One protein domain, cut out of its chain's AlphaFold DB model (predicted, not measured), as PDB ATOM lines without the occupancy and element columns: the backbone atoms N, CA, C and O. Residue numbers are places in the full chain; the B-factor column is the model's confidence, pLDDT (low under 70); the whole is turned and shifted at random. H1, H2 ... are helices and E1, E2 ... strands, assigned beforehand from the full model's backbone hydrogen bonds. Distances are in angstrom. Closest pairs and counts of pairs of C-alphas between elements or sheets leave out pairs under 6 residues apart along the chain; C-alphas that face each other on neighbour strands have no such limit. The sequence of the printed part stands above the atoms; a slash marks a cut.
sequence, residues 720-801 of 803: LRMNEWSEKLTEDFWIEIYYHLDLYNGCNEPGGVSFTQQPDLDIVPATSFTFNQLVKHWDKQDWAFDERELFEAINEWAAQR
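What this domain is: This is residues 720 to 801 of the 803 residues of an uncharacterized protein of Blastomyces percursus (UniProt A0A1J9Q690). Two long helices, H1 and H3, lie side by side and run opposite ways, and the shorter H2 lies slantwise near the first residues of H3, apart from H1. A long stretch with no named element, residues 745 to 767, loops out past the last residue of H1 and returns to E1, where residues 720 to 721 pair with it. The printed part has 82 residues with three named helices and one named strand, in the order H1, E1, H2, H3, and its class is mostly helix. It is compact, with a radius of gyration of the C-alphas of 12.6 A and spans of 36 by 24 by 24 A.

Where its parts are: Find C-alpha 727 at (159.063, 171.163, 203.581); from there H1, residues 727 to 744, runs 26.2 A to C-alpha 744 at (165.351, 160.089, 226.498). E1 is residues 768 to 770, 7.4 A long. H2 follows at once as residues 771 to 781, 15.9 A long. H3, residues 787 to 801, runs 21.1 A to C-alpha 801 at (171.092, 166.822, 202.942).

How they stand to each other: Start at H1, which touches H3 at a shallow tilt of 19 degrees, opposite ways; their closest C-alphas, of His 740 and Leu 790, are 7.0 A apart. H2 and H3 are close but not clearly touching, at a steep tilt of 45 degrees; look at Val 775 and Glu 787, their closest C-alphas, 7.2 A apart. H1 is apart from H2 and from E1. E1 pairs with no named strand, but residues 720 to 721 pair antiparallel with its residues 768 to 769. Every O i to N i+4 pair is within hydrogen-bond range in H3, against 13 of 14 in H1 and 5 of 7 in H2.

The domain as a whole: The C-alphas farthest apart, of Glu 724 and Pro 750, are 37.6 A from each other. The printed part has no cut; the link from H1 to E1 is long, with 23 residues, and the other two are tight. The pLDDT is under 70 at residues 750 to 751 and 799 to 801.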
ATOM      1  N   LEU A 720     171.519 176.132 212.389       84.25
ATOM      2  CA  LEU A 720     170.350 175.504 211.793       84.25
ATOM      3  C   LEU A 720     169.379 176.611 211.373       84.25
ATOM      4  O   LEU A 720     169.028 177.460 212.191       84.25
ATOM      5  N   ARG A 721     168.983 176.622 210.095       85.56
ATOM      6  CA  ARG A 721     168.185 177.689 209.468       85.56
ATOM      7  C   ARG A 721     166.911 177.134 208.854       85.56
ATOM      8  O   ARG A 721     166.831 176.895 207.653       85.56
ATOM      9  N   MET A 722     165.899 176.929 209.689       81.81
ATOM     10  CA  MET A 722     164.659 176.240 209.306       81.81
ATOM     11  C   MET A 722     163.878 176.978 208.206       81.81
ATOM     12  O   MET A 722     163.115 176.368 207.463       81.81
ATOM     13  N   ASN A 723     164.095 178.289 208.068       83.19
ATOM     14  CA  ASN A 723     163.534 179.136 207.015       83.19
ATOM     15  C   ASN A 723     164.205 178.972 205.634       83.19
ATOM     16  O   ASN A 723     163.640 179.424 204.641       83.19
ATOM     17  N   GLU A 724     165.397 178.375 205.566       84.31
ATOM     18  CA  GLU A 724     166.124 178.090 204.316       84.31
ATOM     19  C   GLU A 724     165.854 176.651 203.811       84.31
ATOM     20  O   GLU A 724     166.293 176.275 202.723       84.31
ATOM     21  N   TRP A 725     165.118 175.839 204.579       84.75
ATOM     22  CA  TRP A 725     164.855 174.426 204.294       84.75
ATOM     23  C   TRP A 725     163.579 174.202 203.468       84.75
ATOM     24  O   TRP A 725     162.634 174.989 203.491       84.75
ATOM     25  N   SER A 726     163.533 173.083 202.737       84.50
ATOM     26  CA  SER A 726     162.303 172.622 202.080       84.50
ATOM     27  C   SER A 726     161.384 171.900 203.068       84.50
ATOM     28  O   SER A 726     161.858 171.340 204.052       84.50
ATOM     29  N   GLU A 727     160.085 171.847 202.770       84.19
ATOM     30  CA  GLU A 727     159.063 171.163 203.581       84.19
ATOM     31  C   GLU A 727     159.500 169.746 203.997       84.19
ATOM     32  O   GLU A 727     159.548 169.445 205.186       84.19
ATOM     33  N   LYS A 728     159.984 168.937 203.042       83.69
ATOM     34  CA  LYS A 728     160.522 167.597 203.317       83.69
ATOM     35  C   LYS A 728     161.772 167.608 204.213       83.69
ATOM     36  O   LYS A 728     161.919 166.729 205.052       83.69
ATOM     37  N   LEU A 729     162.694 168.559 204.035       82.50
ATOM     38  CA  LEU A 729     163.882 168.658 204.903       82.50
ATOM     39  C   LEU A 729     163.478 168.955 206.351       82.50
ATOM     40  O   LEU A 729     164.063 168.397 207.274       82.50
ATOM     41  N   THR A 730     162.455 169.789 206.526       83.88
ATOM     42  CA  THR A 730     161.876 170.125 207.827       83.88
ATOM     43  C   THR A 730     161.138 168.930 208.441       83.88
ATOM     44  O   THR A 730     161.345 168.658 209.618       83.88
ATOM     45  N   GLU A 731     160.354 168.164 207.670       85.19
ATOM     46  CA  GLU A 731     159.772 166.884 208.120       85.19
ATOM     47  C   GLU A 731     160.859 165.885 208.557       85.19
ATOM     48  O   GLU A 731     160.813 165.374 209.676       85.19
ATOM     49  N   ASP A 732     161.865 165.657 207.704       83.75
ATOM     50  CA  ASP A 732     162.996 164.759 207.967       83.75
ATOM     51  C   ASP A 732     163.780 165.188 209.231       83.75
ATOM     52  O   ASP A 732     164.210 164.334 209.996       83.75
ATOM     53  N   PHE A 733     163.963 166.496 209.473       87.00
ATOM     54  CA  PHE A 733     164.612 167.028 210.685       87.00
ATOM     55  C   PHE A 733     163.774 166.786 211.942       87.00
ATOM     56  O   PHE A 733     164.289 166.337 212.966       87.00
ATOM     57  N   TRP A 734     162.472 167.077 211.868       88.62
ATOM     58  CA  TRP A 734     161.568 166.898 212.996       88.62
ATOM     59  C   TRP A 734     161.489 165.439 213.441       88.62
ATOM     60  O   TRP A 734     161.447 165.194 214.642       88.62
ATOM     61  N   ILE A 735     161.519 164.475 212.513       87.38
ATOM     62  CA  ILE A 735     161.523 163.041 212.846       87.38
ATOM     63  C   ILE A 735     162.698 162.684 213.772       87.38
ATOM     64  O   ILE A 735     162.466 162.053 214.802       87.38
ATOM     65  N   GLU A 736     163.920 163.135 213.465       86.81
ATOM     66  CA  GLU A 736     165.102 162.876 214.305       86.81
ATOM     67  C   GLU A 736     164.989 163.562 215.681       86.81
ATOM     68  O   GLU A 736     165.223 162.939 216.717       86.81
ATOM     69  N   ILE A 737     164.562 164.832 215.711       90.25
ATOM     70  CA  ILE A 737     164.374 165.606 216.953       90.25
ATOM     71  C   ILE A 737     163.331 164.957 217.874       90.25
ATOM     72  O   ILE A 737     163.579 164.785 219.070       90.25
ATOM     73  N   TYR A 738     162.172 164.580 217.326       90.12
ATOM     74  CA  TYR A 738     161.107 163.926 218.081       90.12
ATOM     75  C   TYR A 738     161.535 162.544 218.579       90.12
ATOM     76  O   TYR A 738     161.282 162.220 219.738       90.12
ATOM     77  N   TYR A 739     162.217 161.754 217.742       88.12
ATOM     78  CA  TYR A 739     162.731 160.441 218.128       88.12
ATOM     79  C   TYR A 739     163.710 160.537 219.306       88.12
ATOM     80  O   TYR A 739     163.571 159.788 220.275       88.12
ATOM     81  N   HIS A 740     164.642 161.497 219.272       89.25
ATOM     82  CA  HIS A 740     165.607 161.713 220.354       89.25
ATOM     83  C   HIS A 740     164.926 162.124 221.666       89.25
ATOM     84  O   HIS A 740     165.200 161.548 222.720       89.25
ATOM     85  N   LEU A 741     163.988 163.076 221.613       89.94
ATOM     86  CA  LEU A 741     163.250 163.517 222.801       89.94
ATOM     87  C   LEU A 741     162.368 162.398 223.382       89.94
ATOM     88  O   LEU A 741     162.394 162.176 224.594       89.94
ATOM     89  N   ASP A 742     161.647 161.644 222.546       88.94
ATOM     90  CA  ASP A 742     160.806 160.526 222.994       88.94
ATOM     91  C   ASP A 742     161.625 159.365 223.591       88.94
ATOM     92  O   ASP A 742     161.157 158.675 224.507       88.94
ATOM     93  N   LEU A 743     162.844 159.139 223.085       88.94
ATOM     94  CA  LEU A 743     163.779 158.129 223.585       88.94
ATOM     95  C   LEU A 743     164.275 158.462 224.998       88.94
ATOM     96  O   LEU A 743     164.218 157.603 225.880       88.94
ATOM     97  N   TYR A 744     164.723 159.698 225.231       88.75
ATOM     98  CA  TYR A 744     165.351 160.089 226.498       88.75
ATOM     99  C   TYR A 744     164.369 160.509 227.602       88.75
ATOM    100  O   TYR A 744     164.684 160.339 228.779       88.75
ATOM    101  N   ASN A 745     163.171 160.996 227.261       87.88
ATOM    102  CA  ASN A 745     162.172 161.454 228.244       87.88
ATOM    103  C   ASN A 745     161.149 160.372 228.643       87.88
ATOM    104  O   ASN A 745     160.168 160.663 229.325       87.88
ATOM    105  N   GLY A 746     161.360 159.117 228.233       79.25
ATOM    106  CA  GLY A 746     160.495 157.994 228.614       79.25
ATOM    107  C   GLY A 746     159.127 157.974 227.922       79.25
ATOM    108  O   GLY A 746     158.261 157.193 228.312       79.25
ATOM    109  N   CYS A 747     158.909 158.769 226.870       81.00
ATOM    110  CA  CYS A 747     157.631 158.798 226.146       81.00
ATOM    111  C   CYS A 747     157.298 157.465 225.450       81.00
ATOM    112  O   CYS A 747     156.136 157.196 225.152       81.00
ATOM    113  N   ASN A 748     158.307 156.611 225.252       74.69
ATOM    114  CA  ASN A 748     158.171 155.232 224.783       74.69
ATOM    115  C   ASN A 748     157.655 154.237 225.855       74.69
ATOM    116  O   ASN A 748     157.413 153.071 225.534       74.69
ATOM    117  N   GLU A 749     157.486 154.644 227.121       76.69
ATOM    118  CA  GLU A 749     156.914 153.785 228.170       76.69
ATOM    119  C   GLU A 749     155.369 153.693 228.099       76.69
ATOM    120  O   GLU A 749     154.709 154.596 227.578       76.69
ATOM    121  N   PRO A 750     154.737 152.627 228.643       64.88
ATOM    122  CA  PRO A 750     153.282 152.449 228.600       64.88
ATOM    123  C   PRO A 750     152.500 153.538 229.360       64.88
ATOM    124  O   PRO A 750     152.233 153.418 230.555       64.88
ATOM    125  N   GLY A 751     152.080 154.580 228.639       68.56
ATOM    126  CA  GLY A 751     151.382 155.750 229.183       68.56
ATOM    127  C   GLY A 751     152.135 157.073 229.015       68.56
ATOM    128  O   GLY A 751     151.595 158.110 229.396       68.56
ATOM    129  N   GLY A 752     153.339 157.055 228.432       75.62
ATOM    130  CA  GLY A 752     154.013 158.258 227.951       75.62
ATOM    131  C   GLY A 752     153.231 158.948 226.826       75.62
ATOM    132  O   GLY A 752     152.483 158.305 226.084       75.62
ATOM    133  N   VAL A 753     153.394 160.267 226.705       80.06
ATOM    134  CA  VAL A 753     152.802 161.075 225.626       80.06
ATOM    135  C   VAL A 753     153.935 161.588 224.750       80.06
ATOM    136  O   VAL A 753     154.718 162.425 225.191       80.06
ATOM    137  N   SER A 754     154.015 161.088 223.516       83.88
ATOM    138  CA  SER A 754     155.050 161.488 222.557       83.88
ATOM    139  C   SER A 754     155.047 162.999 222.309       83.88
ATOM    140  O   SER A 754     153.982 163.615 222.210       83.88
ATOM    141  N   PHE A 755     156.232 163.587 222.143       84.69
ATOM    142  CA  PHE A 755     156.392 164.989 221.748       84.69
ATOM    143  C   PHE A 755     155.699 165.282 220.401       84.69
ATOM    144  O   PHE A 755     155.135 166.360 220.234       84.69
ATOM    145  N   THR A 756     155.609 164.301 219.489       82.69
ATOM    146  CA  THR A 756     154.853 164.427 218.218       82.69
ATOM    147  C   THR A 756     153.356 164.707 218.410       82.69
ATOM    148  O   THR A 756     152.686 165.166 217.486       82.69
ATOM    149  N   GLN A 757     152.811 164.419 219.596       80.62
ATOM    150  CA  GLN A 757     151.395 164.592 219.937       80.62
ATOM    151  C   GLN A 757     151.129 165.903 220.694       80.62
ATOM    152  O   GLN A 757     149.992 166.157 221.091       80.62
ATOM    153  N   GLN A 758     152.156 166.738 220.891       81.25
ATOM    154  CA  GLN A 758     152.096 167.988 221.651       81.25
ATOM    155  C   GLN A 758     152.521 169.184 220.770       81.25
ATOM    156  O   GLN A 758     153.574 169.776 221.000       81.25
ATOM    157  N   PRO A 759     151.716 169.561 219.753       71.06
ATOM    158  CA  PRO A 759     152.081 170.582 218.760       71.06
ATOM    159  C   PRO A 759     152.196 172.010 219.323       71.06
ATOM    160  O   PRO A 759     152.674 172.896 218.622       71.06
ATOM    161  N   ASP A 760     151.762 172.232 220.567       77.62
ATOM    162  CA  ASP A 760     151.880 173.509 221.277       77.62
ATOM    163  C   ASP A 760     153.231 173.666 222.023       77.62
ATOM    164  O   ASP A 760     153.442 174.676 222.696       77.62
ATOM    165  N   LEU A 761     154.142 172.679 221.952       82.12
ATOM    166  CA  LEU A 761     155.474 172.757 222.573       82.12
ATOM    167  C   LEU A 761     156.471 173.562 221.730       82.12
ATOM    168  O   LEU A 761     156.721 173.266 220.561       82.12
ATOM    169  N   ASP A 762     157.137 174.515 222.378       87.06
ATOM    170  CA  ASP A 762     158.235 175.291 221.803       87.06
ATOM    171  C   ASP A 762     159.552 174.493 221.858       87.06
ATOM    172  O   ASP A 762     160.346 174.614 222.794       87.06
ATOM    173  N   ILE A 763     159.757 173.602 220.883       88.19
ATOM    174  CA  ILE A 763     160.890 172.654 220.865       88.19
ATOM    175  C   ILE A 763     162.189 173.289 220.340       88.19
ATOM    176  O   ILE A 763     163.275 172.830 220.694       88.19
ATOM    177  N   VAL A 764     162.122 174.356 219.539       89.12
ATOM    178  CA  VAL A 764     163.301 175.043 218.976       89.12
ATOM    179  C   VAL A 764     163.304 176.520 219.381       89.12
ATOM    180  O   VAL A 764     162.259 177.153 219.317       89.12
ATOM    181  N   PRO A 765     164.450 177.112 219.764       86.69
ATOM    182  CA  PRO A 765     164.474 178.456 220.355       86.69
ATOM    183  C   PRO A 765     164.183 179.602 219.369       86.69
ATOM    184  O   PRO A 765     163.980 180.737 219.799       86.69
ATOM    185  N   ALA A 766     164.253 179.346 218.058       87.25
ATOM    186  CA  ALA A 766     164.038 180.317 216.985       87.25
ATOM    187  C   ALA A 766     163.886 179.603 215.625       87.25
ATOM    188  O   ALA A 766     164.056 178.391 215.523       87.25
ATOM    189  N   THR A 767     163.647 180.362 214.549       85.94
ATOM    190  CA  THR A 767     163.738 179.864 213.161       85.94
ATOM    191  C   THR A 767     165.175 179.741 212.637       85.94
ATOM    192  O   THR A 767     165.409 179.004 211.679       85.94
ATOM    193  N   SER A 768     166.126 180.442 213.262       87.56
ATOM    194  CA  SER A 768     167.568 180.345 213.012       87.56
ATOM    195  C   SER A 768     168.308 180.348 214.349       87.56
ATOM    196  O   SER A 768     168.096 181.253 215.157       87.56
ATOM    197  N   PHE A 769     169.120 179.324 214.616       87.56
ATOM    198  CA  PHE A 769     169.778 179.128 215.915       87.56
ATOM    199  C   PHE A 769     171.044 178.269 215.815       87.56
ATOM    200  O   PHE A 769     171.250 177.551 214.837       87.56
ATOM    201  N   THR A 770     171.898 178.317 216.840       87.12
ATOM    202  CA  THR A 770     173.050 177.409 216.977       87.12
ATOM    203  C   THR A 770     172.687 176.130 217.736       87.12
ATOM    204  O   THR A 770     171.779 176.114 218.569       87.12
ATOM    205  N   PHE A 771     173.442 175.052 217.524       87.06
ATOM    206  CA  PHE A 771     173.296 173.810 218.292       87.06
ATOM    207  C   PHE A 771     173.376 174.046 219.814       87.06
ATOM    208  O   PHE A 771     172.576 173.512 220.579       87.06
ATOM    209  N   ASN A 772     174.277 174.921 220.272       86.38
ATOM    210  CA  ASN A 772     174.389 175.270 221.691       86.38
ATOM    211  C   ASN A 772     173.182 176.075 222.217       86.38
ATOM    212  O   ASN A 772     172.868 176.015 223.404       86.38
ATOM    213  N   GLN A 773     172.488 176.832 221.358       87.94
ATOM    214  CA  GLN A 773     171.217 177.469 221.714       87.94
ATOM    215  C   GLN A 773     170.089 176.439 221.863       87.94
ATOM    216  O   GLN A 773     169.289 176.596 222.781       87.94
ATOM    217  N   LEU A 774     170.056 175.379 221.041       89.56
ATOM    218  CA  LEU A 774     169.101 174.267 221.177       89.56
ATOM    219  C   LEU A 774     169.306 173.502 222.493       89.56
ATOM    220  O   LEU A 774     168.368 173.367 223.273       89.56
ATOM    221  N   VAL A 775     170.545 173.093 222.789       89.56
ATOM    222  CA  VAL A 775     170.921 172.436 224.059       89.56
ATOM    223  C   VAL A 775     170.462 173.273 225.261       89.56
ATOM    224  O   VAL A 775     169.704 172.799 226.101       89.56
ATOM    225  N   LYS A 776     170.791 174.573 225.273       88.56
ATOM    226  CA  LYS A 776     170.374 175.522 226.324       88.56
ATOM    227  C   LYS A 776     168.882 175.867 226.328       88.56
ATOM    228  O   LYS A 776     168.439 176.593 227.221       88.56
ATOM    229  N   HIS A 777     168.119 175.454 225.320       91.25
ATOM    230  CA  HIS A 777     166.662 175.583 225.285       91.25
ATOM    231  C   HIS A 777     166.015 174.382 225.971       91.25
ATOM    232  O   HIS A 777     165.127 174.564 226.797       91.25
ATOM    233  N   TRP A 778     166.528 173.178 225.711       92.44
ATOM    234  CA  TRP A 778     166.069 171.932 226.331       92.44
ATOM    235  C   TRP A 778     166.494 171.830 227.804       92.44
ATOM    236  O   TRP A 778     165.656 171.509 228.647       92.44
ATOM    237  N   ASP A 779     167.724 172.244 228.145       90.19
ATOM    238  CA  ASP A 779     168.205 172.371 229.535       90.19
ATOM    239  C   ASP A 779     167.257 173.219 230.409       90.19
ATOM    240  O   ASP A 779     167.036 172.921 231.579       90.19
ATOM    241  N   LYS A 780     166.686 174.301 229.854       91.31
ATOM    242  CA  LYS A 780     165.765 175.204 230.577       91.31
ATOM    243  C   LYS A 780     164.367 174.627 230.780       91.31
ATOM    244  O   LYS A 780     163.609 175.185 231.571       91.31
ATOM    245  N   GLN A 781     164.008 173.591 230.027       89.62
ATOM    246  CA  GLN A 781     162.717 172.912 230.118       89.62
ATOM    247  C   GLN A 781     162.821 171.607 230.933       89.62
ATOM    248  O   GLN A 781     161.858 170.845 230.985       89.62
ATOM    249  N   ASP A 782     163.973 171.367 231.582       90.00
ATOM    250  CA  ASP A 782     164.314 170.151 232.333       90.00
ATOM    251  C   ASP A 782     164.163 168.854 231.496       90.00
ATOM    252  O   ASP A 782     163.881 167.778 232.031       90.00
ATOM    253  N   TRP A 783     164.345 168.939 230.169       91.19
ATOM    254  CA  TRP A 783     164.250 167.790 229.259       91.19
ATOM    255  C   TRP A 783     165.532 166.953 229.270       91.19
ATOM    256  O   TRP A 783     166.644 167.479 229.245       91.19
ATOM    257  N   ALA A 784     165.381 165.630 229.241       89.81
ATOM    258  CA  ALA A 784     166.485 164.694 229.093       89.81
ATOM    259  C   ALA A 784     166.862 164.506 227.614       89.81
ATOM    260  O   ALA A 784     165.996 164.334 226.757       89.81
ATOM    261  N   PHE A 785     168.163 164.502 227.324       91.19
ATOM    262  CA  PHE A 785     168.755 164.191 226.022       91.19
ATOM    263  C   PHE A 785     170.243 163.856 226.213       91.19
ATOM    264  O   PHE A 785     170.875 164.355 227.146       91.19
ATOM    265  N   ASP A 786     170.833 163.051 225.325       89.00
ATOM    266  CA  ASP A 786     172.296 163.004 225.189       89.00
ATOM    267  C   ASP A 786     172.760 164.067 224.177       89.00
ATOM    268  O   ASP A 786     172.290 164.103 223.039       89.00
ATOM    269  N   GLU A 787     173.660 164.958 224.608       85.69
ATOM    270  CA  GLU A 787     174.202 166.067 223.804       85.69
ATOM    271  C   GLU A 787     175.034 165.573 222.608       85.69
ATOM    272  O   GLU A 787     175.092 166.224 221.566       85.69
ATOM    273  N   ARG A 788     175.706 164.428 222.753       83.19
ATOM    274  CA  ARG A 788     176.608 163.884 221.742       83.19
ATOM    275  C   ARG A 788     175.843 163.096 220.689       83.19
ATOM    276  O   ARG A 788     176.098 163.312 219.510       83.19
ATOM    277  N   GLU A 789     174.924 162.223 221.090       84.75
ATOM    278  CA  GLU A 789     174.081 161.491 220.135       84.75
ATOM    279  C   GLU A 789     173.187 162.465 219.344       84.75
ATOM    280  O   GLU A 789     173.097 162.344 218.123       84.75
ATOM    281  N   LEU A 790     172.658 163.520 219.988       86.31
ATOM    282  CA  LEU A 790     171.947 164.605 219.297       86.31
ATOM    283  C   LEU A 790     172.836 165.323 218.270       86.31
ATOM    284  O   LEU A 790     172.386 165.614 217.161       86.31
ATOM    285  N   PHE A 791     174.093 165.623 218.622       83.56
ATOM    286  CA  PHE A 791     175.022 166.234 217.672       83.56
ATOM    287  C   PHE A 791     175.319 165.296 216.500       83.56
ATOM    288  O   PHE A 791     175.237 165.730 215.355       83.56
ATOM    289  N   GLU A 792     175.650 164.029 216.765       81.81
ATOM    290  CA  GLU A 792     175.991 163.054 215.724       81.81
ATOM    291  C   GLU A 792     174.805 162.843 214.759       81.81
ATOM    292  O   GLU A 792     175.013 162.905 213.547       81.81
ATOM    293  N   ALA A 793     173.566 162.757 215.265       80.94
ATOM    294  CA  ALA A 793     172.347 162.655 214.457       80.94
ATOM    295  C   ALA A 793     172.060 163.910 213.605       80.94
ATOM    296  O   ALA A 793     171.897 163.804 212.389       80.94
ATOM    297  N   ILE A 794     172.045 165.115 214.199       82.25
ATOM    298  CA  ILE A 794     171.789 166.359 213.444       82.25
ATOM    299  C   ILE A 794     172.909 166.619 212.422       82.25
ATOM    300  O   ILE A 794     172.647 167.086 211.313       82.25
ATOM    301  N   ASN A 795     174.158 166.304 212.764       76.94
ATOM    302  CA  ASN A 795     175.295 166.476 211.870       76.94
ATOM    303  C   ASN A 795     175.290 165.455 210.717       76.94
ATOM    304  O   ASN A 795     175.640 165.825 209.597       76.94
ATOM    305  N   GLU A 796     174.861 164.207 210.938       75.25
ATOM    306  CA  GLU A 796     174.627 163.252 209.847       75.25
ATOM    307  C   GLU A 796     173.461 163.701 208.952       75.25
ATOM    308  O   GLU A 796     173.624 163.771 207.731       75.25
ATOM    309  N   TRP A 797     172.330 164.114 209.539       79.19
ATOM    310  CA  TRP A 797     171.200 164.702 208.811       79.19
ATOM    311  C   TRP A 797     171.651 165.876 207.922       79.19
ATOM    312  O   TRP A 797     171.309 165.915 206.739       79.19
ATOM    313  N   ALA A 798     172.476 166.784 208.455       71.88
ATOM    314  CA  ALA A 798     173.002 167.939 207.731       71.88
ATOM    315  C   ALA A 798     173.983 167.531 206.619       71.88
ATOM    316  O   ALA A 798     173.880 168.017 205.492       71.88
ATOM    317  N   ALA A 799     174.915 166.619 206.910       66.75
ATOM    318  CA  ALA A 799     175.931 166.163 205.963       66.75
ATOM    319  C   ALA A 799     175.346 165.372 204.780       66.75
ATOM    320  O   ALA A 799     175.914 165.411 203.691       66.75
ATOM    321  N   GLN A 800     174.216 164.682 204.972       61.47
ATOM    322  CA  GLN A 800     173.512 163.958 203.909       61.47
ATOM    323  C   GLN A 800     172.580 164.840 203.052       61.47
ATOM    324  O   GLN A 800     172.109 164.371 202.015       61.47
ATOM    325  N   ARG A 801     172.233 166.061 203.499       61.53
ATOM    326  CA  ARG A 801     171.092 166.822 202.942       61.53
ATOM    327  C   ARG A 801     171.312 168.323 202.687       61.53
ATOM    328  O   ARG A 801     170.487 168.915 201.993       61.53
TER     329      ARG A 801